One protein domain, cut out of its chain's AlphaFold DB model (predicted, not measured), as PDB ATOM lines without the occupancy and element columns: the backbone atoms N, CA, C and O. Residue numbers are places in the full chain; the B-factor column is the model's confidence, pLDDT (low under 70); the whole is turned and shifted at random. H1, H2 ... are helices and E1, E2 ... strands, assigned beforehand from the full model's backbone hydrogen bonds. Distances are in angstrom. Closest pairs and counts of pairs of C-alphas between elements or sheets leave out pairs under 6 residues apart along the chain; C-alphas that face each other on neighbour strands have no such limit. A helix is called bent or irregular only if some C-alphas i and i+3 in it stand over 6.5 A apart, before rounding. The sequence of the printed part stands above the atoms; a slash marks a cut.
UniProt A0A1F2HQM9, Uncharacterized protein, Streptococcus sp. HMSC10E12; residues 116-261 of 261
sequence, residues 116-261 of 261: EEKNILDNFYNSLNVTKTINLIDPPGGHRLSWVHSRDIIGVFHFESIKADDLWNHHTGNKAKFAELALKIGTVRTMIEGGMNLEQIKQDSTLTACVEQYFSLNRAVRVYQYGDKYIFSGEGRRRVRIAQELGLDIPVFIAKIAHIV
ATOM      1  N   GLU A 116     141.144 266.969 120.125       79.56
ATOM      2  CA  GLU A 116     139.905 267.496 120.691       79.56
ATOM      3  C   GLU A 116     140.013 267.711 122.206       79.56
ATOM      4  O   GLU A 116     139.785 268.821 122.688       79.56
ATOM      5  N   GLU A 117     140.437 266.692 122.956       81.44
ATOM      6  CA  GLU A 117     140.633 266.792 124.408       81.44
ATOM      7  C   GLU A 117     141.650 267.877 124.770       81.44
ATOM      8  O   GLU A 117     141.427 268.652 125.702       81.44
ATOM      9  N   LYS A 118     142.745 267.974 124.007       79.06
ATOM     10  CA  LYS A 118     143.760 269.015 124.183       79.06
ATOM     11  C   LYS A 118     143.166 270.409 123.991       79.06
ATOM     12  O   LYS A 118     143.368 271.264 124.847       79.06
ATOM     13  N   ASN A 119     142.390 270.624 122.929       80.38
ATOM     14  CA  ASN A 119     141.740 271.912 122.674       80.38
ATOM     15  C   ASN A 119     140.773 272.299 123.804       80.38
ATOM     16  O   ASN A 119     140.734 273.461 124.208       80.38
ATOM     17  N   ILE A 120     140.015 271.340 124.344       88.62
ATOM     18  CA  ILE A 120     139.105 271.587 125.473       88.62
ATOM     19  C   ILE A 120     139.898 271.980 126.728       88.62
ATOM     20  O   ILE A 120     139.541 272.949 127.399       88.62
ATOM     21  N   LEU A 121     140.984 271.265 127.032       86.44
ATOM     22  CA  LEU A 121     141.847 271.552 128.181       86.44
ATOM     23  C   LEU A 121     142.524 272.920 128.056       86.44
ATOM     24  O   LEU A 121     142.493 273.706 129.003       86.44
ATOM     25  N   ASP A 122     143.077 273.231 126.885       83.31
ATOM     26  CA  ASP A 122     143.713 274.520 126.620       83.31
ATOM     27  C   ASP A 122     142.690 275.658 126.758       83.31
ATOM     28  O   ASP A 122     142.961 276.653 127.433       83.31
ATOM     29  N   ASN A 123     141.478 275.496 126.216       87.06
ATOM     30  CA  ASN A 123     140.398 276.472 126.376       87.06
ATOM     31  C   ASN A 123     139.988 276.655 127.838       87.06
ATOM     32  O   ASN A 123     139.814 277.792 128.277       87.06
ATOM     33  N   PHE A 124     139.868 275.567 128.599       89.06
ATOM     34  CA  PHE A 124     139.551 275.611 130.023       89.06
ATOM     35  C   PHE A 124     140.614 276.389 130.812       89.06
ATOM     36  O   PHE A 124     140.282 277.346 131.513       89.06
ATOM     37  N   TYR A 125     141.897 276.040 130.671       83.94
ATOM     38  CA  TYR A 125     142.973 276.699 131.420       83.94
ATOM     39  C   TYR A 125     143.235 278.132 130.963       83.94
ATOM     40  O   TYR A 125     143.524 278.983 131.807       83.94
ATOM     41  N   ASN A 126     143.101 278.423 129.669       78.31
ATOM     42  CA  ASN A 126     143.178 279.791 129.161       78.31
ATOM     43  C   ASN A 126     142.028 280.633 129.714       78.31
ATOM     44  O   ASN A 126     142.270 281.721 130.236       78.31
ATOM     45  N   SER A 127     140.807 280.096 129.682       81.62
ATOM     46  CA  SER A 127     139.618 280.766 130.209       81.62
ATOM     47  C   SER A 127     139.713 281.025 131.708       81.62
ATOM     48  O   SER A 127     139.282 282.076 132.175       81.62
ATOM     49  N   LEU A 128     140.299 280.094 132.464       80.62
ATOM     50  CA  LEU A 128     140.442 280.206 133.913       80.62
ATOM     51  C   LEU A 128     141.573 281.160 134.325       80.62
ATOM     52  O   LEU A 128     141.391 281.999 135.204       80.62
ATOM     53  N   ASN A 129     142.750 281.029 133.707       77.75
ATOM     54  CA  ASN A 129     143.978 281.648 134.215       77.75
ATOM     55  C   ASN A 129     144.437 282.868 133.409       77.75
ATOM     56  O   ASN A 129     145.112 283.738 133.958       77.75
ATOM     57  N   VAL A 130     144.119 282.919 132.112       74.19
ATOM     58  CA  VAL A 130     144.647 283.934 131.188       74.19
ATOM     59  C   VAL A 130     143.592 284.989 130.898       74.19
ATOM     60  O   VAL A 130     143.771 286.149 131.259       74.19
ATOM     61  N   THR A 131     142.485 284.594 130.269       76.81
ATOM     62  CA  THR A 131     141.414 285.523 129.882       76.81
ATOM     63  C   THR A 131     140.438 285.786 131.023       76.81
ATOM     64  O   THR A 131     139.741 286.795 130.984       76.81
ATOM     65  N   LYS A 132     140.411 284.917 132.046       85.50
ATOM     66  CA  LYS A 132     139.515 285.004 133.214       85.50
ATOM     67  C   LYS A 132     138.035 285.115 132.826       85.50
ATOM     68  O   LYS A 132     137.256 285.810 133.469       85.50
ATOM     69  N   THR A 133     137.661 284.431 131.751       86.69
ATOM     70  CA  THR A 133     136.298 284.375 131.203       86.69
ATOM     71  C   THR A 133     135.437 283.307 131.874       86.69
ATOM     72  O   THR A 133     134.243 283.223 131.599       86.69
ATOM     73  N   ILE A 134     136.021 282.482 132.751       90.88
ATOM     74  CA  ILE A 134     135.286 281.557 133.614       90.88
ATOM     75  C   ILE A 134     135.751 281.676 135.066       90.88
ATOM     76  O   ILE A 134     136.922 281.940 135.335       90.88
ATOM     77  N   ASN A 135     134.843 281.379 135.994       91.94
ATOM     78  CA  ASN A 135     135.128 281.167 137.409       91.94
ATOM     79  C   ASN A 135     134.771 279.735 137.820       91.94
ATOM     80  O   ASN A 135     133.829 279.144 137.294       91.94
ATOM     81  N   LEU A 136     135.494 279.187 138.798       92.12
ATOM     82  CA  LEU A 136     135.158 277.904 139.416       92.12
ATOM     83  C   LEU A 136     134.285 278.132 140.651       92.12
ATOM     84  O   LEU A 136     134.774 278.567 141.694       92.12
ATOM     85  N   ILE A 137     133.000 277.812 140.537       92.88
ATOM     86  CA  ILE A 137     132.018 277.965 141.617       92.88
ATOM     87  C   ILE A 137     131.675 276.618 142.251       92.88
ATOM     88  O   ILE A 137     131.897 275.560 141.657       92.88
ATOM     89  N   ASP A 138     131.149 276.646 143.473       91.38
ATOM     90  CA  ASP A 138     130.636 275.433 144.106       91.38
ATOM     91  C   ASP A 138     129.399 274.904 143.367       91.38
ATOM     92  O   ASP A 138     128.565 275.694 142.912       91.38
ATOM     93  N   PRO A 139     129.262 273.574 143.226       88.06
ATOM     94  CA  PRO A 139     128.083 272.985 142.610       88.06
ATOM     95  C   PRO A 139     126.802 273.330 143.395       88.06
ATOM     96  O   PRO A 139     126.806 273.297 144.632       88.06
ATOM     97  N   PRO A 140     125.683 273.627 142.708       80.06
ATOM     98  CA  PRO A 140     124.408 273.894 143.363       80.06
ATOM     99  C   PRO A 140     123.921 272.640 144.101       80.06
ATOM    100  O   PRO A 140     123.929 271.538 143.554       80.06
ATOM    101  N   GLY A 141     123.515 272.811 145.361       74.62
ATOM    102  CA  GLY A 141     123.207 271.696 146.269       74.62
ATOM    103  C   GLY A 141     124.432 271.114 146.983       74.62
ATOM    104  O   GLY A 141     124.303 270.142 147.723       74.62
ATOM    105  N   GLY A 142     125.603 271.726 146.800       75.12
ATOM    106  CA  GLY A 142     126.843 271.321 147.431       75.12
ATOM    107  C   GLY A 142     127.539 270.174 146.710       75.12
ATOM    108  O   GLY A 142     127.162 269.697 145.638       75.12
ATOM    109  N   HIS A 143     128.628 269.758 147.324       69.69
ATOM    110  CA  HIS A 143     129.479 268.678 146.886       69.69
ATOM    111  C   HIS A 143     128.737 267.337 146.793       69.69
ATOM    112  O   HIS A 143     128.417 266.727 147.813       69.69
ATOM    113  N   ARG A 144     128.496 266.854 145.568       72.06
ATOM    114  CA  ARG A 144     127.772 265.599 145.328       72.06
ATOM    115  C   ARG A 144     128.591 264.584 144.545       72.06
ATOM    116  O   ARG A 144     129.325 264.920 143.612       72.06
ATOM    117  N   LEU A 145     128.393 263.325 144.912       84.75
ATOM    118  CA  LEU A 145     128.846 262.177 144.149       84.75
ATOM    119  C   LEU A 145     127.921 262.033 142.932       84.75
ATOM    120  O   LEU A 145     126.703 261.972 143.072       84.75
ATOM    121  N   SER A 146     128.499 262.085 141.740       90.62
ATOM    122  CA  SER A 146     127.796 262.020 140.463       90.62
ATOM    123  C   SER A 146     128.333 260.855 139.656       90.62
ATOM    124  O   SER A 146     129.517 260.533 139.718       90.62
ATOM    125  N   TRP A 147     127.455 260.232 138.890       93.31
ATOM    126  CA  TRP A 147     127.835 259.180 137.969       93.31
ATOM    127  C   TRP A 147     128.256 259.784 136.640       93.31
ATOM    128  O   TRP A 147     127.485 260.523 136.033       93.31
ATOM    129  N   VAL A 148     129.471 259.470 136.208       94.81
ATOM    130  CA  VAL A 148     130.043 260.006 134.975       94.81
ATOM    131  C   VAL A 148     130.633 258.866 134.168       94.81
ATOM    132  O   VAL A 148     131.348 258.020 134.712       94.81
ATOM    133  N   HIS A 149     130.362 258.868 132.866       95.19
ATOM    134  CA  HIS A 149     131.025 257.958 131.954       95.19
ATOM    135  C   HIS A 149     132.518 258.299 131.919       95.19
ATOM    136  O   HIS A 149     132.913 259.428 131.637       95.19
ATOM    137  N   SER A 150     133.379 257.332 132.233       94.25
ATOM    138  CA  SER A 150     134.808 257.592 132.479       94.25
ATOM    139  C   SER A 150     135.551 258.255 131.309       94.25
ATOM    140  O   SER A 150     136.558 258.928 131.530       94.25
ATOM    141  N   ARG A 151     135.060 258.103 130.070       91.00
ATOM    142  CA  ARG A 151     135.624 258.764 128.877       91.00
ATOM    143  C   ARG A 151     135.274 260.249 128.746       91.00
ATOM    144  O   ARG A 151     135.935 260.937 127.986       91.00
ATOM    145  N   ASP A 152     134.293 260.750 129.490       94.00
ATOM    146  CA  ASP A 152     134.017 262.192 129.560       94.00
ATOM    147  C   ASP A 152     134.936 262.915 130.555       94.00
ATOM    148  O   ASP A 152     134.920 264.144 130.645       94.00
ATOM    149  N   ILE A 153     135.755 262.155 131.293       93.94
ATOM    150  CA  ILE A 153     136.800 262.682 132.165       93.94
ATOM    151  C   ILE A 153     138.081 262.847 131.352       93.94
ATOM    152  O   ILE A 153     138.730 261.866 130.986       93.94
ATOM    153  N   ILE A 154     138.468 264.095 131.123       91.31
ATOM    154  CA  ILE A 154     139.628 264.468 130.317       91.31
ATOM    155  C   ILE A 154     140.740 265.055 131.189       91.31
ATOM    156  O   ILE A 154     140.533 265.459 132.336       91.31
ATOM    157  N   GLY A 155     141.953 265.092 130.645       86.44
ATOM    158  CA  GLY A 155     143.122 265.648 131.328       86.44
ATOM    159  C   GLY A 155     143.716 264.754 132.417       86.44
ATOM    160  O   GLY A 155     144.473 265.219 133.265       86.44
ATOM    161  N   VAL A 156     143.412 263.453 132.372       84.94
ATOM    162  CA  VAL A 156     143.957 262.428 133.279       84.94
ATOM    163  C   VAL A 156     145.495 262.439 133.285       84.94
ATOM    164  O   VAL A 156     146.099 262.219 134.338       84.94
ATOM    165  N   PHE A 157     146.124 262.760 132.148       75.44
ATOM    166  CA  PHE A 157     147.582 262.821 131.974       75.44
ATOM    167  C   PHE A 157     148.112 264.217 131.593       75.44
ATOM    168  O   PHE A 157     149.313 264.382 131.416       75.44
ATOM    169  N   HIS A 158     147.264 265.251 131.567       66.31
ATOM    170  CA  HIS A 158     147.594 266.550 130.958       66.31
ATOM    171  C   HIS A 158     148.786 267.282 131.600       66.31
ATOM    172  O   HIS A 158     149.429 268.138 130.978       66.31
ATOM    173  N   PHE A 159     149.088 266.952 132.857       51.62
ATOM    174  CA  PHE A 159     150.182 267.534 133.634       51.62
ATOM    175  C   PHE A 159     151.385 266.603 133.821       51.62
ATOM    176  O   PHE A 159     152.420 267.052 134.310       51.62
ATOM    177  N   GLU A 160     151.299 265.336 133.411       50.47
ATOM    178  CA  GLU A 160     152.322 264.332 133.705       50.47
ATOM    179  C   GLU A 160     152.724 263.537 132.459       50.47
ATOM    180  O   GLU A 160     151.901 262.909 131.800       50.47
ATOM    181  N   SER A 161     154.030 263.478 132.181       51.66
ATOM    182  CA  SER A 161     154.580 262.461 131.280       51.66
ATOM    183  C   SER A 161     154.754 261.154 132.026       51.66
ATOM    184  O   SER A 161     155.837 260.854 132.520       51.66
ATOM    185  N   ILE A 162     153.682 260.378 132.103       59.41
ATOM    186  CA  ILE A 162     153.755 258.993 132.552       59.41
ATOM    187  C   ILE A 162     153.902 258.105 131.317       59.41
ATOM    188  O   ILE A 162     153.050 258.133 130.422       59.41
ATOM    189  N   LYS A 163     154.969 257.297 131.262       61.50
ATOM    190  CA  LYS A 163     155.015 256.178 130.311       61.50
ATOM    191  C   LYS A 163     153.901 255.204 130.678       61.50
ATOM    192  O   LYS A 163     153.676 254.952 131.862       61.50
ATOM    193  N   ALA A 164     153.209 254.641 129.690       60.28
ATOM    194  CA  ALA A 164     152.064 253.769 129.953       60.28
ATOM    195  C   ALA A 164     152.377 252.601 130.912       60.28
ATOM    196  O   ALA A 164     151.524 252.220 131.717       60.28
ATOM    197  N   ASP A 165     153.615 252.106 130.878       59.66
ATOM    198  CA  ASP A 165     154.103 251.038 131.753       59.66
ATOM    199  C   ASP A 165     154.370 251.525 133.190       59.66
ATOM    200  O   ASP A 165     154.053 250.828 134.157       59.66
ATOM    201  N   ASP A 166     154.847 252.760 133.361       67.50
ATOM    202  CA  ASP A 166     155.148 253.353 134.673       67.50
ATOM    203  C   ASP A 166     153.881 253.643 135.485       67.50
ATOM    204  O   ASP A 166     153.898 253.622 136.721       67.50
ATOM    205  N   LEU A 167     152.742 253.828 134.803       68.75
ATOM    206  CA  LEU A 167     151.455 254.051 135.456       68.75
ATOM    207  C   LEU A 167     151.106 252.936 136.442       68.75
ATOM    208  O   LEU A 167     150.443 253.213 137.438       68.75
ATOM    209  N   TRP A 168     151.535 251.699 136.193       71.50
ATOM    210  CA  TRP A 168     151.188 250.539 137.017       71.50
ATOM    211  C   TRP A 168     152.338 250.064 137.913       71.50
ATOM    212  O   TRP A 168     152.091 249.317 138.859       71.50
ATOM    213  N   ASN A 169     153.564 250.544 137.686       61.78
ATOM    214  CA  ASN A 169     154.794 250.041 138.312       61.78
ATOM    215  C   ASN A 169     155.138 250.662 139.686       61.78
ATOM    216  O   ASN A 169     156.288 250.607 140.114       61.78
ATOM    217  N   HIS A 170     154.163 251.203 140.431       56.91
ATOM    218  CA  HIS A 170     154.408 251.633 141.825       56.91
ATOM    219  C   HIS A 170     153.947 250.599 142.860       56.91
ATOM    220  O   HIS A 170     153.008 249.839 142.631       56.91
ATOM    221  N   HIS A 171     154.554 250.665 144.050       49.19
ATOM    222  CA  HIS A 171     154.375 249.769 145.204       49.19
ATOM    223  C   HIS A 171     152.924 249.599 145.715       49.19
ATOM    224  O   HIS A 171     152.661 248.724 146.535       49.19
ATOM    225  N   THR A 172     151.973 250.413 145.252       50.50
ATOM    226  CA  THR A 172     150.582 250.488 145.733       50.50
ATOM    227  C   THR A 172     149.577 249.604 144.984       50.50
ATOM    228  O   THR A 172     148.409 249.562 145.366       50.50
ATOM    229  N   GLY A 173     149.993 248.856 143.957       58.25
ATOM    230  CA  GLY A 173     149.151 247.841 143.308       58.25
ATOM    231  C   GLY A 173     149.289 247.796 141.788       58.25
ATOM    232  O   GLY A 173     149.592 248.804 141.153       58.25
ATOM    233  N   ASN A 174     149.038 246.617 141.215       76.12
ATOM    234  CA  ASN A 174     149.125 246.363 139.778       76.12
ATOM    235  C   ASN A 174     147.782 246.611 139.062       76.12
ATOM    236  O   ASN A 174     146.723 246.706 139.688       76.12
ATOM    237  N   LYS A 175     147.824 246.685 137.728       84.31
ATOM    238  CA  LYS A 175     146.658 246.924 136.860       84.31
ATOM    239  C   LYS A 175     145.473 245.990 137.143       84.31
ATOM    240  O   LYS A 175     144.335 246.448 137.200       84.31
ATOM    241  N   ALA A 176     145.740 244.701 137.369       86.81
ATOM    242  CA  ALA A 176     144.710 243.691 137.620       86.81
ATOM    243  C   ALA A 176     143.884 243.995 138.880       86.81
ATOM    244  O   ALA A 176     142.659 243.931 138.834       86.81
ATOM    245  N   LYS A 177     144.533 244.415 139.975       85.94
ATOM    246  CA  LYS A 177     143.828 244.823 141.200       85.94
ATOM    247  C   LYS A 177     142.915 246.024 140.959       85.94
ATOM    248  O   LYS A 177     141.781 246.037 141.421       85.94
ATOM    249  N   PHE A 178     143.379 247.026 140.211       87.44
ATOM    250  CA  PHE A 178     142.542 248.180 139.870       87.44
ATOM    251  C   PHE A 178     141.347 247.796 138.991       87.44
ATOM    252  O   PHE A 178     140.259 248.332 139.196       87.44
ATOM    253  N   ALA A 179     141.529 246.856 138.059       91.19
ATOM    254  CA  ALA A 179     140.447 246.348 137.218       91.19
ATOM    255  C   ALA A 179     139.393 245.608 138.049       91.19
ATOM    256  O   ALA A 179     138.205 245.882 137.913       91.19
ATOM    257  N   GLU A 180     139.826 244.738 138.965       92.44
ATOM    258  CA  GLU A 180     138.930 244.019 139.876       92.44
ATOM    259  C   GLU A 180     138.082 244.985 140.720       92.44
ATOM    260  O   GLU A 180     136.871 244.812 140.846       92.44
ATOM    261  N   LEU A 181     138.702 246.041 141.258       93.00
ATOM    262  CA  LEU A 181     137.987 247.073 142.009       93.00
ATOM    263  C   LEU A 181     136.984 247.831 141.135       93.00
ATOM    264  O   LEU A 181     135.873 248.101 141.585       93.00
ATOM    265  N   ALA A 182     137.364 248.181 139.903       94.69
ATOM    266  CA  ALA A 182     136.507 248.932 138.991       94.69
ATOM    267  C   ALA A 182     135.275 248.126 138.554       94.69
ATOM    268  O   ALA A 182     134.170 248.660 138.522       94.69
ATOM    269  N   LEU A 183     135.429 246.824 138.300       95.56
ATOM    270  CA  LEU A 183     134.317 245.948 137.910       95.56
ATOM    271  C   LEU A 183     133.242 245.813 139.003       95.56
ATOM    272  O   LEU A 183     132.083 245.546 138.696       95.56
ATOM    273  N   LYS A 184     133.594 246.054 140.271       96.94
ATOM    274  CA  LYS A 184     132.658 246.027 141.409       96.94
ATOM    275  C   LYS A 184     131.803 247.295 141.536       96.94
ATOM    276  O   LYS A 184     130.818 247.282 142.269       96.94
ATOM    277  N   ILE A 185     132.132 248.371 140.811       96.38
ATOM    278  CA  ILE A 185     131.408 249.654 140.872       96.38
ATOM    279  C   ILE A 185     129.929 249.480 140.511       96.38
ATOM    280  O   ILE A 185     129.071 250.049 141.183       96.38
ATOM    281  N   GLY A 186     129.628 248.670 139.489       94.94
ATOM    282  CA  GLY A 186     128.253 248.394 139.066       94.94
ATOM    283  C   GLY A 186     127.424 247.730 140.166       94.94
ATOM    284  O   GLY A 186     126.314 248.166 140.442       94.94
ATOM    285  N   THR A 187     127.990 246.745 140.869       96.75
ATOM    286  CA  THR A 187     127.324 246.094 142.008       96.75
ATOM    287  C   THR A 187     127.027 247.087 143.129       96.75
ATOM    288  O   THR A 187     125.914 247.113 143.651       96.75
ATOM    289  N   VAL A 188     127.998 247.943 143.473       96.25
ATOM    290  CA  VAL A 188     127.807 248.987 144.493       96.25
ATOM    291  C   VAL A 188     126.717 249.974 144.064       96.25
ATOM    292  O   VAL A 188     125.877 250.331 144.886       96.25
ATOM    293  N   ARG A 189     126.671 250.368 142.781       95.31
ATOM    294  CA  ARG A 189     125.595 251.209 142.227       95.31
ATOM    295  C   ARG A 189     124.225 250.571 142.458       95.31
ATOM    296  O   ARG A 189     123.373 251.214 143.063       95.31
ATOM    297  N   THR A 190     124.038 249.315 142.051       96.00
ATOM    298  CA  THR A 190     122.762 248.599 142.210       96.00
ATOM    299  C   THR A 190     122.329 248.519 143.677       96.00
ATOM    300  O   THR A 190     121.150 248.664 143.983       96.00
ATOM    301  N   MET A 191     123.270 248.323 144.606       96.56
ATOM    302  CA  MET A 191     122.969 248.301 146.043       96.56
ATOM    303  C   MET A 191     122.531 249.670 146.578       96.56
ATOM    304  O   MET A 191     121.588 249.737 147.367       96.56
ATOM    305  N   ILE A 192     123.175 250.756 146.133       94.44
ATOM    306  CA  ILE A 192     122.778 252.131 146.480       94.44
ATOM    307  C   ILE A 192     121.384 252.442 145.924       94.44
ATOM    308  O   ILE A 192     120.541 252.977 146.640       94.44
ATOM    309  N   GLU A 193     121.118 252.076 144.670       93.62
ATOM    310  CA  GLU A 193     119.804 252.240 144.029       93.62
ATOM    311  C   GLU A 193     118.717 251.403 144.722       93.62
ATOM    312  O   GLU A 193     117.565 251.823 144.797       93.62
ATOM    313  N   GLY A 194     119.095 250.263 145.305       94.94
ATOM    314  CA  GLY A 194     118.255 249.448 146.185       94.94
ATOM    315  C   GLY A 194     118.063 250.008 147.602       94.94
ATOM    316  O   GLY A 194     117.391 249.373 148.412       94.94
ATOM    317  N   GLY A 195     118.637 251.174 147.919       95.56
ATOM    318  CA  GLY A 195     118.448 251.883 149.187       95.56
ATOM    319  C   GLY A 195     119.490 251.598 150.273       95.56
ATOM    320  O   GLY A 195     119.343 252.104 151.387       95.56
ATOM    321  N   MET A 196     120.543 250.823 149.991       95.69
ATOM    322  CA  MET A 196     121.639 250.634 150.948       95.69
ATOM    323  C   MET A 196     122.554 251.860 150.996       95.69
ATOM    324  O   MET A 196     122.856 252.479 149.975       95.69
ATOM    325  N   ASN A 197     123.065 252.181 152.184       94.31
ATOM    326  CA  ASN A 197     124.104 253.199 152.328       94.31
ATOM    327  C   ASN A 197     125.518 252.594 152.230       94.31
ATOM    328  O   ASN A 197     125.716 251.388 152.380       94.31
ATOM    329  N   LEU A 198     126.520 253.446 151.989       93.38
ATOM    330  CA  LEU A 198     127.907 253.008 151.795       93.38
ATOM    331  C   LEU A 198     128.487 252.268 153.008       93.38
ATOM    332  O   LEU A 198     129.262 251.339 152.809       93.38
ATOM    333  N   GLU A 199     128.104 252.629 154.237       94.50
ATOM    334  CA  GLU A 199     128.592 251.960 155.452       94.50
ATOM    335  C   GLU A 199     128.079 250.520 155.549       94.50
ATOM    336  O   GLU A 199     128.827 249.629 155.936       94.50
ATOM    337  N   GLN A 200     126.834 250.270 155.132       95.44
ATOM    338  CA  GLN A 200     126.278 248.917 155.039       95.44
ATOM    339  C   GLN A 200     126.994 248.098 153.962       95.44
ATOM    340  O   GLN A 200     127.433 246.984 154.229       95.44
ATOM    341  N   ILE A 201     127.171 248.663 152.763       95.56
ATOM    342  CA  ILE A 201     127.838 247.974 151.645       95.56
ATOM    343  C   ILE A 201     129.297 247.655 152.000       95.56
ATOM    344  O   ILE A 201     129.818 246.599 151.650       95.56
ATOM    345  N   LYS A 202     129.960 248.545 152.745       93.56
ATOM    346  CA  LYS A 202     131.352 248.384 153.176       93.56
ATOM    347  C   LYS A 202     131.568 247.182 154.105       93.56
ATOM    348  O   LYS A 202     132.702 246.707 154.182       93.56
ATOM    349  N   GLN A 203     130.524 246.677 154.775       94.62
ATOM    350  CA  GLN A 203     130.603 245.472 155.615       94.62
ATOM    351  C   GLN A 203     130.834 244.192 154.800       94.62
ATOM    352  O   GLN A 203     131.351 243.214 155.341       94.62
ATOM    353  N   ASP A 204     130.502 244.191 153.506       94.38
ATOM    354  CA  ASP A 204     130.875 243.111 152.598       94.38
ATOM    355  C   ASP A 204     132.371 243.210 152.271       94.38
ATOM    356  O   ASP A 204     132.814 244.121 151.564       94.38
ATOM    357  N   SER A 205     133.147 242.236 152.756       93.56
ATOM    358  CA  SER A 205     134.603 242.172 152.577       93.56
ATOM    359  C   SER A 205     135.039 242.150 151.109       93.56
ATOM    360  O   SER A 205     136.159 242.556 150.787       93.56
ATOM    361  N   THR A 206     134.162 241.722 150.197       94.75
ATOM    362  CA  THR A 206     134.433 241.711 148.758       94.75
ATOM    363  C   THR A 206     134.281 243.095 148.124       94.75
ATOM    364  O   THR A 206     134.935 243.368 147.109       94.75
ATOM    365  N   LEU A 207     133.486 243.985 148.733       95.75
ATOM    366  CA  LEU A 207     133.173 245.331 148.245       95.75
ATOM    367  C   LEU A 207     133.875 246.443 149.030       95.75
ATOM    368  O   LEU A 207     134.044 247.532 148.475       95.75
ATOM    369  N   THR A 208     134.350 246.185 150.256       94.56
ATOM    370  CA  THR A 208     135.002 247.174 151.135       94.56
ATOM    371  C   THR A 208     136.028 248.029 150.390       94.56
ATOM    372  O   THR A 208     135.939 249.256 150.386       94.56
ATOM    373  N   ALA A 209     136.975 247.396 149.692       92.94
ATOM    374  CA  ALA A 209     138.031 248.108 148.978       92.94
ATOM    375  C   ALA A 209     137.499 248.928 147.787       92.94
ATOM    376  O   ALA A 209     138.032 249.993 147.491       92.94
ATOM    377  N   CYS A 210     136.445 248.469 147.104       94.88
ATOM    378  CA  CYS A 210     135.815 249.235 146.028       94.88
ATOM    379  C   CYS A 210     135.149 250.498 146.593       94.88
ATOM    380  O   CYS A 210     135.420 251.601 146.115       94.88
ATOM    381  N   VAL A 211     134.360 250.343 147.664       94.94
ATOM    382  CA  VAL A 211     133.685 251.448 148.363       94.94
ATOM    383  C   VAL A 211     134.698 252.495 148.829       94.94
ATOM    384  O   VAL A 211     134.557 253.678 148.515       94.94
ATOM    385  N   GLU A 212     135.772 252.070 149.495       92.56
ATOM    386  CA  GLU A 212     136.807 252.983 149.989       92.56
ATOM    387  C   GLU A 212     137.538 253.742 148.882       92.56
ATOM    388  O   GLU A 212     137.921 254.897 149.060       92.56
ATOM    389  N   GLN A 213     137.769 253.095 147.742       91.06
ATOM    390  CA  GLN A 213     138.562 253.676 146.664       91.06
ATOM    391  C   GLN A 213     137.733 254.539 145.718       91.06
ATOM    392  O   GLN A 213     138.271 255.495 145.176       91.06
ATOM    393  N   TYR A 214     136.458 254.242 145.493       93.12
ATOM    394  CA  TYR A 214     135.657 254.971 144.507       93.12
ATOM    395  C   TYR A 214     134.608 255.893 145.131       93.12
ATOM    396  O   TYR A 214     134.267 256.901 144.521       93.12
ATOM    397  N   PHE A 215     134.139 255.604 146.346       92.12
ATOM    398  CA  PHE A 215     132.959 256.266 146.907       92.12
ATOM    399  C   PHE A 215     133.249 257.114 148.151       92.12
ATOM    400  O   PHE A 215     132.512 258.056 148.433       92.12
ATOM    401  N   SER A 216     134.323 256.835 148.894       87.94
ATOM    402  CA  SER A 216     134.668 257.631 150.079       87.94
ATOM    403  C   SER A 216     135.119 259.045 149.715       87.94
ATOM    404  O   SER A 216     136.004 259.216 148.884       87.94
ATOM    405  N   LEU A 217     134.606 260.065 150.410       82.00
ATOM    406  CA  LEU A 217     134.904 261.485 150.153       82.00
ATOM    407  C   LEU A 217     136.406 261.819 150.068       82.00
ATOM    408  O   LEU A 217     136.814 262.659 149.263       82.00
ATOM    409  N   ASN A 218     137.232 261.153 150.874       82.81
ATOM    410  CA  ASN A 218     138.677 261.396 150.935       82.81
ATOM    411  C   ASN A 218     139.446 260.767 149.770       82.81
ATOM    412  O   ASN A 218     140.601 261.109 149.544       82.81
ATOM    413  N   ARG A 219     138.833 259.818 149.060       85.94
ATOM    414  CA  ARG A 219     139.500 259.041 148.015       85.94
ATOM    415  C   ARG A 219     138.794 259.100 146.677       85.94
ATOM    416  O   ARG A 219     139.482 258.880 145.697       85.94
ATOM    417  N   ALA A 220     137.499 259.380 146.599       87.12
ATOM    418  CA  ALA A 220     136.750 259.418 145.350       87.12
ATOM    419  C   ALA A 220     137.437 260.310 144.306       87.12
ATOM    420  O   ALA A 220     138.069 261.315 144.640       87.12
ATOM    421  N   VAL A 221     137.313 259.929 143.034       92.75
ATOM    422  CA  VAL A 221     137.848 260.715 141.917       92.75
ATOM    423  C   VAL A 221     137.202 262.094 141.937       92.75
ATOM    424  O   VAL A 221     135.980 262.199 142.009       92.75
ATOM    425  N   ARG A 222     138.012 263.151 141.862       92.25
ATOM    426  CA  ARG A 222     137.540 264.540 141.864       92.25
ATOM    427  C   ARG A 222     137.711 265.168 140.489       92.25
ATOM    428  O   ARG A 222     138.718 264.954 139.811       92.25
ATOM    429  N   VAL A 223     136.702 265.933 140.087       94.25
ATOM    430  CA  VAL A 223     136.652 266.591 138.779       94.25
ATOM    431  C   VAL A 223     136.100 268.010 138.882       94.25
ATOM    432  O   VAL A 223     135.336 268.331 139.799       94.25
ATOM    433  N   TYR A 224     136.460 268.848 137.914       93.81
ATOM    434  CA  TYR A 224     135.761 270.094 137.617       93.81
ATOM    435  C   TYR A 224     134.805 269.872 136.453       93.81
ATOM    436  O   TYR A 224     135.187 269.269 135.455       93.81
ATOM    437  N   GLN A 225     133.573 270.357 136.557       94.62
ATOM    438  CA  GLN A 225     132.636 270.292 135.439       94.62
ATOM    439  C   GLN A 225     132.866 271.479 134.495       94.62
ATOM    440  O   GLN A 225     132.871 272.625 134.946       94.62
ATOM    441  N   TYR A 226     133.036 271.207 133.201       94.25
ATOM    442  CA  TYR A 226     133.206 272.207 132.146       94.25
ATOM    443  C   TYR A 226     132.329 271.836 130.948       94.25
ATOM    444  O   TYR A 226     132.670 270.948 130.168       94.25
ATOM    445  N   GLY A 227     131.170 272.489 130.836       90.44
ATOM    446  CA  GLY A 227     130.149 272.111 129.858       90.44
ATOM    447  C   GLY A 227     129.628 270.692 130.109       90.44
ATOM    448  O   GLY A 227     129.176 270.371 131.212       90.44
ATOM    449  N   ASP A 228     129.707 269.858 129.077       89.81
ATOM    450  CA  ASP A 228     129.373 268.431 129.073       89.81
ATOM    451  C   ASP A 228     130.559 267.524 129.457       89.81
ATOM    452  O   ASP A 228     130.401 266.308 129.554       89.81
ATOM    453  N   LYS A 229     131.743 268.101 129.702       93.12
ATOM    454  CA  LYS A 229     132.967 267.369 130.047       93.12
ATOM    455  C   LYS A 229     133.391 267.581 131.494       93.12
ATOM    456  O   LYS A 229     132.960 268.508 132.190       93.12
ATOM    457  N   TYR A 230     134.288 266.707 131.942       95.25
ATOM    458  CA  TYR A 230     134.830 266.709 133.293       95.25
ATOM    459  C   TYR A 230     136.354 266.789 133.255       95.25
ATOM    460  O   TYR A 230     137.023 265.911 132.723       95.25
ATOM    461  N   ILE A 231     136.925 267.836 133.843       93.94
ATOM    462  CA  ILE A 231     138.374 268.025 133.923       93.94
ATOM    463  C   ILE A 231     138.894 267.323 135.174       93.94
ATOM    464  O   ILE A 231     138.452 267.613 136.289       93.94
ATOM    465  N   PHE A 232     139.834 266.399 135.004       92.50
ATOM    466  CA  PHE A 232     140.468 265.682 136.105       92.50
ATOM    467  C   PHE A 232     141.200 266.642 137.058       92.50
ATOM    468  O   PHE A 232     141.990 267.476 136.620       92.50
ATOM    469  N   SER A 233     140.962 266.520 138.371       85.19
ATOM    470  CA  SER A 233     141.510 267.463 139.361       85.19
ATOM    471  C   SER A 233     142.772 266.976 140.089       85.19
ATOM    472  O   SER A 233     143.190 267.625 141.044       85.19
ATOM    473  N   GLY A 234     143.351 265.833 139.701       76.00
ATOM    474  CA  GLY A 234     144.655 265.357 140.194       76.00
ATOM    475  C   GLY A 234     144.645 264.007 140.919       76.00
ATOM    476  O   GLY A 234     145.579 263.226 140.757       76.00
ATOM    477  N   GLU A 235     143.576 263.660 141.642       80.88
ATOM    478  CA  GLU A 235     143.543 262.451 142.482       80.88
ATOM    479  C   GLU A 235     142.803 261.267 141.849       80.88
ATOM    480  O   GLU A 235     141.656 261.366 141.412       80.88
ATOM    481  N   GLY A 236     143.432 260.086 141.865       86.25
ATOM    482  CA  GLY A 236     142.819 258.847 141.370       86.25
ATOM    483  C   GLY A 236     143.043 258.499 139.907       86.25
ATOM    484  O   GLY A 236     142.259 257.735 139.351       86.25
ATOM    485  N   ARG A 237     144.123 258.984 139.298       87.44
ATOM    486  CA  ARG A 237     144.467 258.761 137.886       87.44
ATOM    487  C   ARG A 237     144.330 257.308 137.422       87.44
ATOM    488  O   ARG A 237     143.684 257.037 136.417       87.44
ATOM    489  N   ARG A 238     144.878 256.354 138.186       87.00
ATOM    490  CA  ARG A 238     144.806 254.909 137.875       87.00
ATOM    491  C   ARG A 238     143.377 254.374 137.848       87.00
ATOM    492  O   ARG A 238     143.058 253.536 137.013       87.00
ATOM    493  N   ARG A 239     142.528 254.872 138.751       91.00
ATOM    494  CA  ARG A 239     141.111 254.500 138.849       91.00
ATOM    495  C   ARG A 239     140.328 255.007 137.645       91.00
ATOM    496  O   ARG A 239     139.582 254.249 137.038       91.00
ATOM    497  N   VAL A 240     140.564 256.258 137.248       92.62
ATOM    498  CA  VAL A 240     139.969 256.808 136.024       92.62
ATOM    499  C   VAL A 240     140.461 256.039 134.804       92.62
ATOM    500  O   VAL A 240     139.654 255.590 133.997       92.62
ATOM    501  N   ARG A 241     141.774 255.805 134.698       89.31
ATOM    502  CA  ARG A 241     142.354 255.135 133.533       89.31
ATOM    503  C   ARG A 241     141.830 253.713 133.352       89.31
ATOM    504  O   ARG A 241     141.478 253.347 132.235       89.31
ATOM    505  N   ILE A 242     141.778 252.909 134.416       90.69
ATOM    506  CA  ILE A 242     141.265 251.542 134.281       90.69
ATOM    507  C   ILE A 242     139.780 251.543 133.912       90.69
ATOM    508  O   ILE A 242     139.357 250.739 133.090       90.69
ATOM    509  N   ALA A 243     139.000 252.485 134.450       94.06
ATOM    510  CA  ALA A 243     137.597 252.627 134.098       94.06
ATOM    511  C   ALA A 243     137.404 253.030 132.630       94.06
ATOM    512  O   ALA A 243     136.526 252.479 131.973       94.06
ATOM    513  N   GLN A 244     138.258 253.909 132.094       91.19
ATOM    514  CA  GLN A 244     138.256 254.291 130.677       91.19
ATOM    515  C   GLN A 244     138.560 253.110 129.752       91.19
ATOM    516  O   GLN A 244     137.915 252.964 128.710       91.19
ATOM    517  N   GLU A 245     139.529 252.266 130.129       88.75
ATOM    518  CA  GLU A 245     139.852 251.036 129.393       88.75
ATOM    519  C   GLU A 245     138.686 250.044 129.406       88.75
ATOM    520  O   GLU A 245     138.414 249.411 128.390       88.75
ATOM    521  N   LEU A 246     137.975 249.951 130.531       88.75
ATOM    522  CA  LEU A 246     136.811 249.080 130.701       88.75
ATOM    523  C   LEU A 246     135.497 249.694 130.179       88.75
ATOM    524  O   LEU A 246     134.492 248.994 130.124       88.75
ATOM    525  N   GLY A 247     135.485 250.978 129.802       92.62
ATOM    526  CA  GLY A 247     134.285 251.683 129.336       92.62
ATOM    527  C   GLY A 247     133.202 251.828 130.409       92.62
ATOM    528  O   GLY A 247     132.021 251.700 130.106       92.62
ATOM    529  N   LEU A 248     133.599 252.031 131.668       93.94
ATOM    530  CA  LEU A 248     132.675 252.066 132.804       93.94
ATOM    531  C   LEU A 248     132.209 253.486 133.131       93.94
ATOM    532  O   LEU A 248     132.980 254.447 133.028       93.94
ATOM    533  N   ASP A 249     130.987 253.588 133.647       95.81
ATOM    534  CA  ASP A 249     130.587 254.713 134.486       95.81
ATOM    535  C   ASP A 249     131.252 254.592 135.853       95.81
ATOM    536  O   ASP A 249     131.267 253.515 136.456       95.81
ATOM    537  N   ILE A 250     131.753 255.707 136.379       96.44
ATOM    538  CA  ILE A 250     132.337 255.752 137.718       96.44
ATOM    539  C   ILE A 250     131.714 256.855 138.567       96.44
ATOM    540  O   ILE A 250     131.268 257.878 138.037       96.44
ATOM    541  N   PRO A 251     131.691 256.670 139.895       95.06
ATOM    542  CA  PRO A 251     131.356 257.748 140.800       95.06
ATOM    543  C   PRO A 251     132.493 258.772 140.814       95.06
ATOM    544  O   PRO A 251     133.665 258.438 141.010       95.06
ATOM    545  N   VAL A 252     132.141 260.038 140.633       94.56
ATOM    546  CA  VAL A 252     133.057 261.167 140.770       94.56
ATOM    547  C   VAL A 252     132.466 262.218 141.684       94.56
ATOM    548  O   VAL A 252     131.256 262.406 141.774       94.56
ATOM    549  N   PHE A 253     133.339 262.946 142.349       92.06
ATOM    550  CA  PHE A 253     132.988 264.094 143.150       92.06
ATOM    551  C   PHE A 253     133.220 265.363 142.333       92.06
ATOM    552  O   PHE A 253     134.360 265.704 142.000       92.06
ATOM    553  N   ILE A 254     132.137 266.069 142.014       92.50
ATOM    554  CA  ILE A 254     132.227 267.349 141.311       92.50
ATOM    555  C   ILE A 254     132.655 268.401 142.334       92.50
ATOM    556  O   ILE A 254     131.880 268.804 143.202       92.50
ATOM    557  N   ALA A 255     133.920 268.809 142.266       90.00
ATOM    558  CA  ALA A 255     134.501 269.741 143.225       90.00
ATOM    559  C   ALA A 255     134.080 271.185 142.930       90.00
ATOM    560  O   ALA A 255     133.767 271.927 143.857       90.00
ATOM    561  N   LYS A 256     134.072 271.569 141.649       92.38
ATOM    562  CA  LYS A 256     133.674 272.896 141.165       92.38
ATOM    563  C   LYS A 256     133.023 272.790 139.789       92.38
ATOM    564  O   LYS A 256     133.282 271.836 139.053       92.38
ATOM    565  N   ILE A 257     132.230 273.794 139.439       93.81
ATOM    566  CA  ILE A 257     131.644 273.976 138.110       93.81
ATOM    567  C   ILE A 257     132.237 275.240 137.494       93.81
ATOM    568  O   ILE A 257     132.316 276.279 138.150       93.81
ATOM    569  N   ALA A 258     132.664 275.150 136.239       93.88
ATOM    570  CA  ALA A 258     133.071 276.301 135.453       93.88
ATOM    571  C   ALA A 258     131.844 277.122 135.043       93.88
ATOM    572  O   ALA A 258     130.960 276.632 134.340       93.88
ATOM    573  N   HIS A 259     131.810 278.376 135.477       92.69
ATOM    574  CA  HIS A 259     130.756 279.337 135.185       92.69
ATOM    575  C   HIS A 259     131.320 280.468 134.329       92.69
ATOM    576  O   HIS A 259     132.328 281.064 134.703       92.69
ATOM    577  N   ILE A 260     130.674 280.765 133.201       90.19
ATOM    578  CA  ILE A 260     131.071 281.859 132.303       90.19
ATOM    579  C   ILE A 260     130.809 283.201 132.993       90.19
ATOM    580  O   ILE A 260     129.770 283.373 133.629       90.19
ATOM    581  N   VAL A 261     131.775 284.112 132.912       82.75
ATOM    582  CA  VAL A 261     131.701 285.466 133.483       82.75
ATOM    583  C   VAL A 261     131.138 286.444 132.463       82.75
ATOM    584  O   VAL A 261     131.556 286.360 131.287       82.75
TER     585      VAL A 261
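This is residues 116 to 261 of the 261 residues of an uncharacterized protein of Streptococcus sp. HMSC10E12 (UniProt A0A1F2HQM9). A strongly twisted sheet is strung along the long bent strand E5, with H6 over one face near the end where E5 begins and H1 over the same face near the other end. Beyond the beginning of E5, H2, H3, H4 and H5 form a helical cluster, and residues 150 to 174, with no named element, lead from the sheet to H2. The printed part has 146 residues with six named helices and five named strands, in the order H1 E1 E2 H2 H3 H4 H5 E3 E4 H6 E5, of mixed class. The sheet is branched and mixed, E3 and E5 parallel and its other neighbour pairs antiparallel. The whole is compact, with a radius of gyration of the C-alphas of 16.0 A and spans of 49 by 39 by 23 A.

Begin at H1, residues 116 to 130, which lies over E1, residues 134 to 137, and E4, residues 229 to 232, at a height over the sheet of 9.5 A. The closest C-alphas of H1 and E1 are those of Leu 128 and Ile 134, 5.3 A apart. E1 is antiparallel to E5, residues 249 to 260, with N 135 and O 259 at 2.8 A. Next look at E2, residues 145 to 149, antiparallel to E5 with N 146 and O 252 at 2.8 A. After it come H2, residues 175 to 183, and H3, residues 185 to 193, which meet only through their link. The hub is H5, residues 208 to 214. It touches H4, residues 198 to 202, closest at C-alphas 202 and 208, 4.4 A. H5 and H2 only just touch, with 3 pairs of C-alphas within 8 A, closest at Leu 181 and Cys 210, 5.1 A, about perpendicular at 88 degrees. H5 and H3 only just touch too, with 3 such pairs, closest at Ile 185 and Cys 210, 6.8 A. E3, residues 221 to 226, forms a hairpin with E4, N 231 and O 224 being 2.8 A apart, and is parallel to E5, with N 253 and O 221 at 2.8 A. H6, residues 237 to 246, lies over E2 at a height over the sheet of 8.7 A and touches H2, closest at C-alphas 179 and 242, 6.0 A. In the six helices every O i to N i+4 pair is within hydrogen-bond range.

Find C-alpha 116 at (139.905, 267.496, 120.691); from there H1 runs 20.1 A to C-alpha 130. E3 measures 15.8 A and H6 14.3 A. E5 starts at C-alpha 249, (130.587, 254.713, 134.486), bends by 76 degrees at residue 252 and ends at C-alpha 260, (131.071, 281.859, 132.303), 27.2 A away.

The C-alphas of Thr 131 and Ser 205 are the two farthest apart, 49.4 A. The printed part has no cut and ends at the chain's last residue. The link from E2 to H2 is long, with 25 residues. Mean pLDDT of the printed part is 86.2; residue 143, residues 158 to 167 and residues 169 to 173 are under 70.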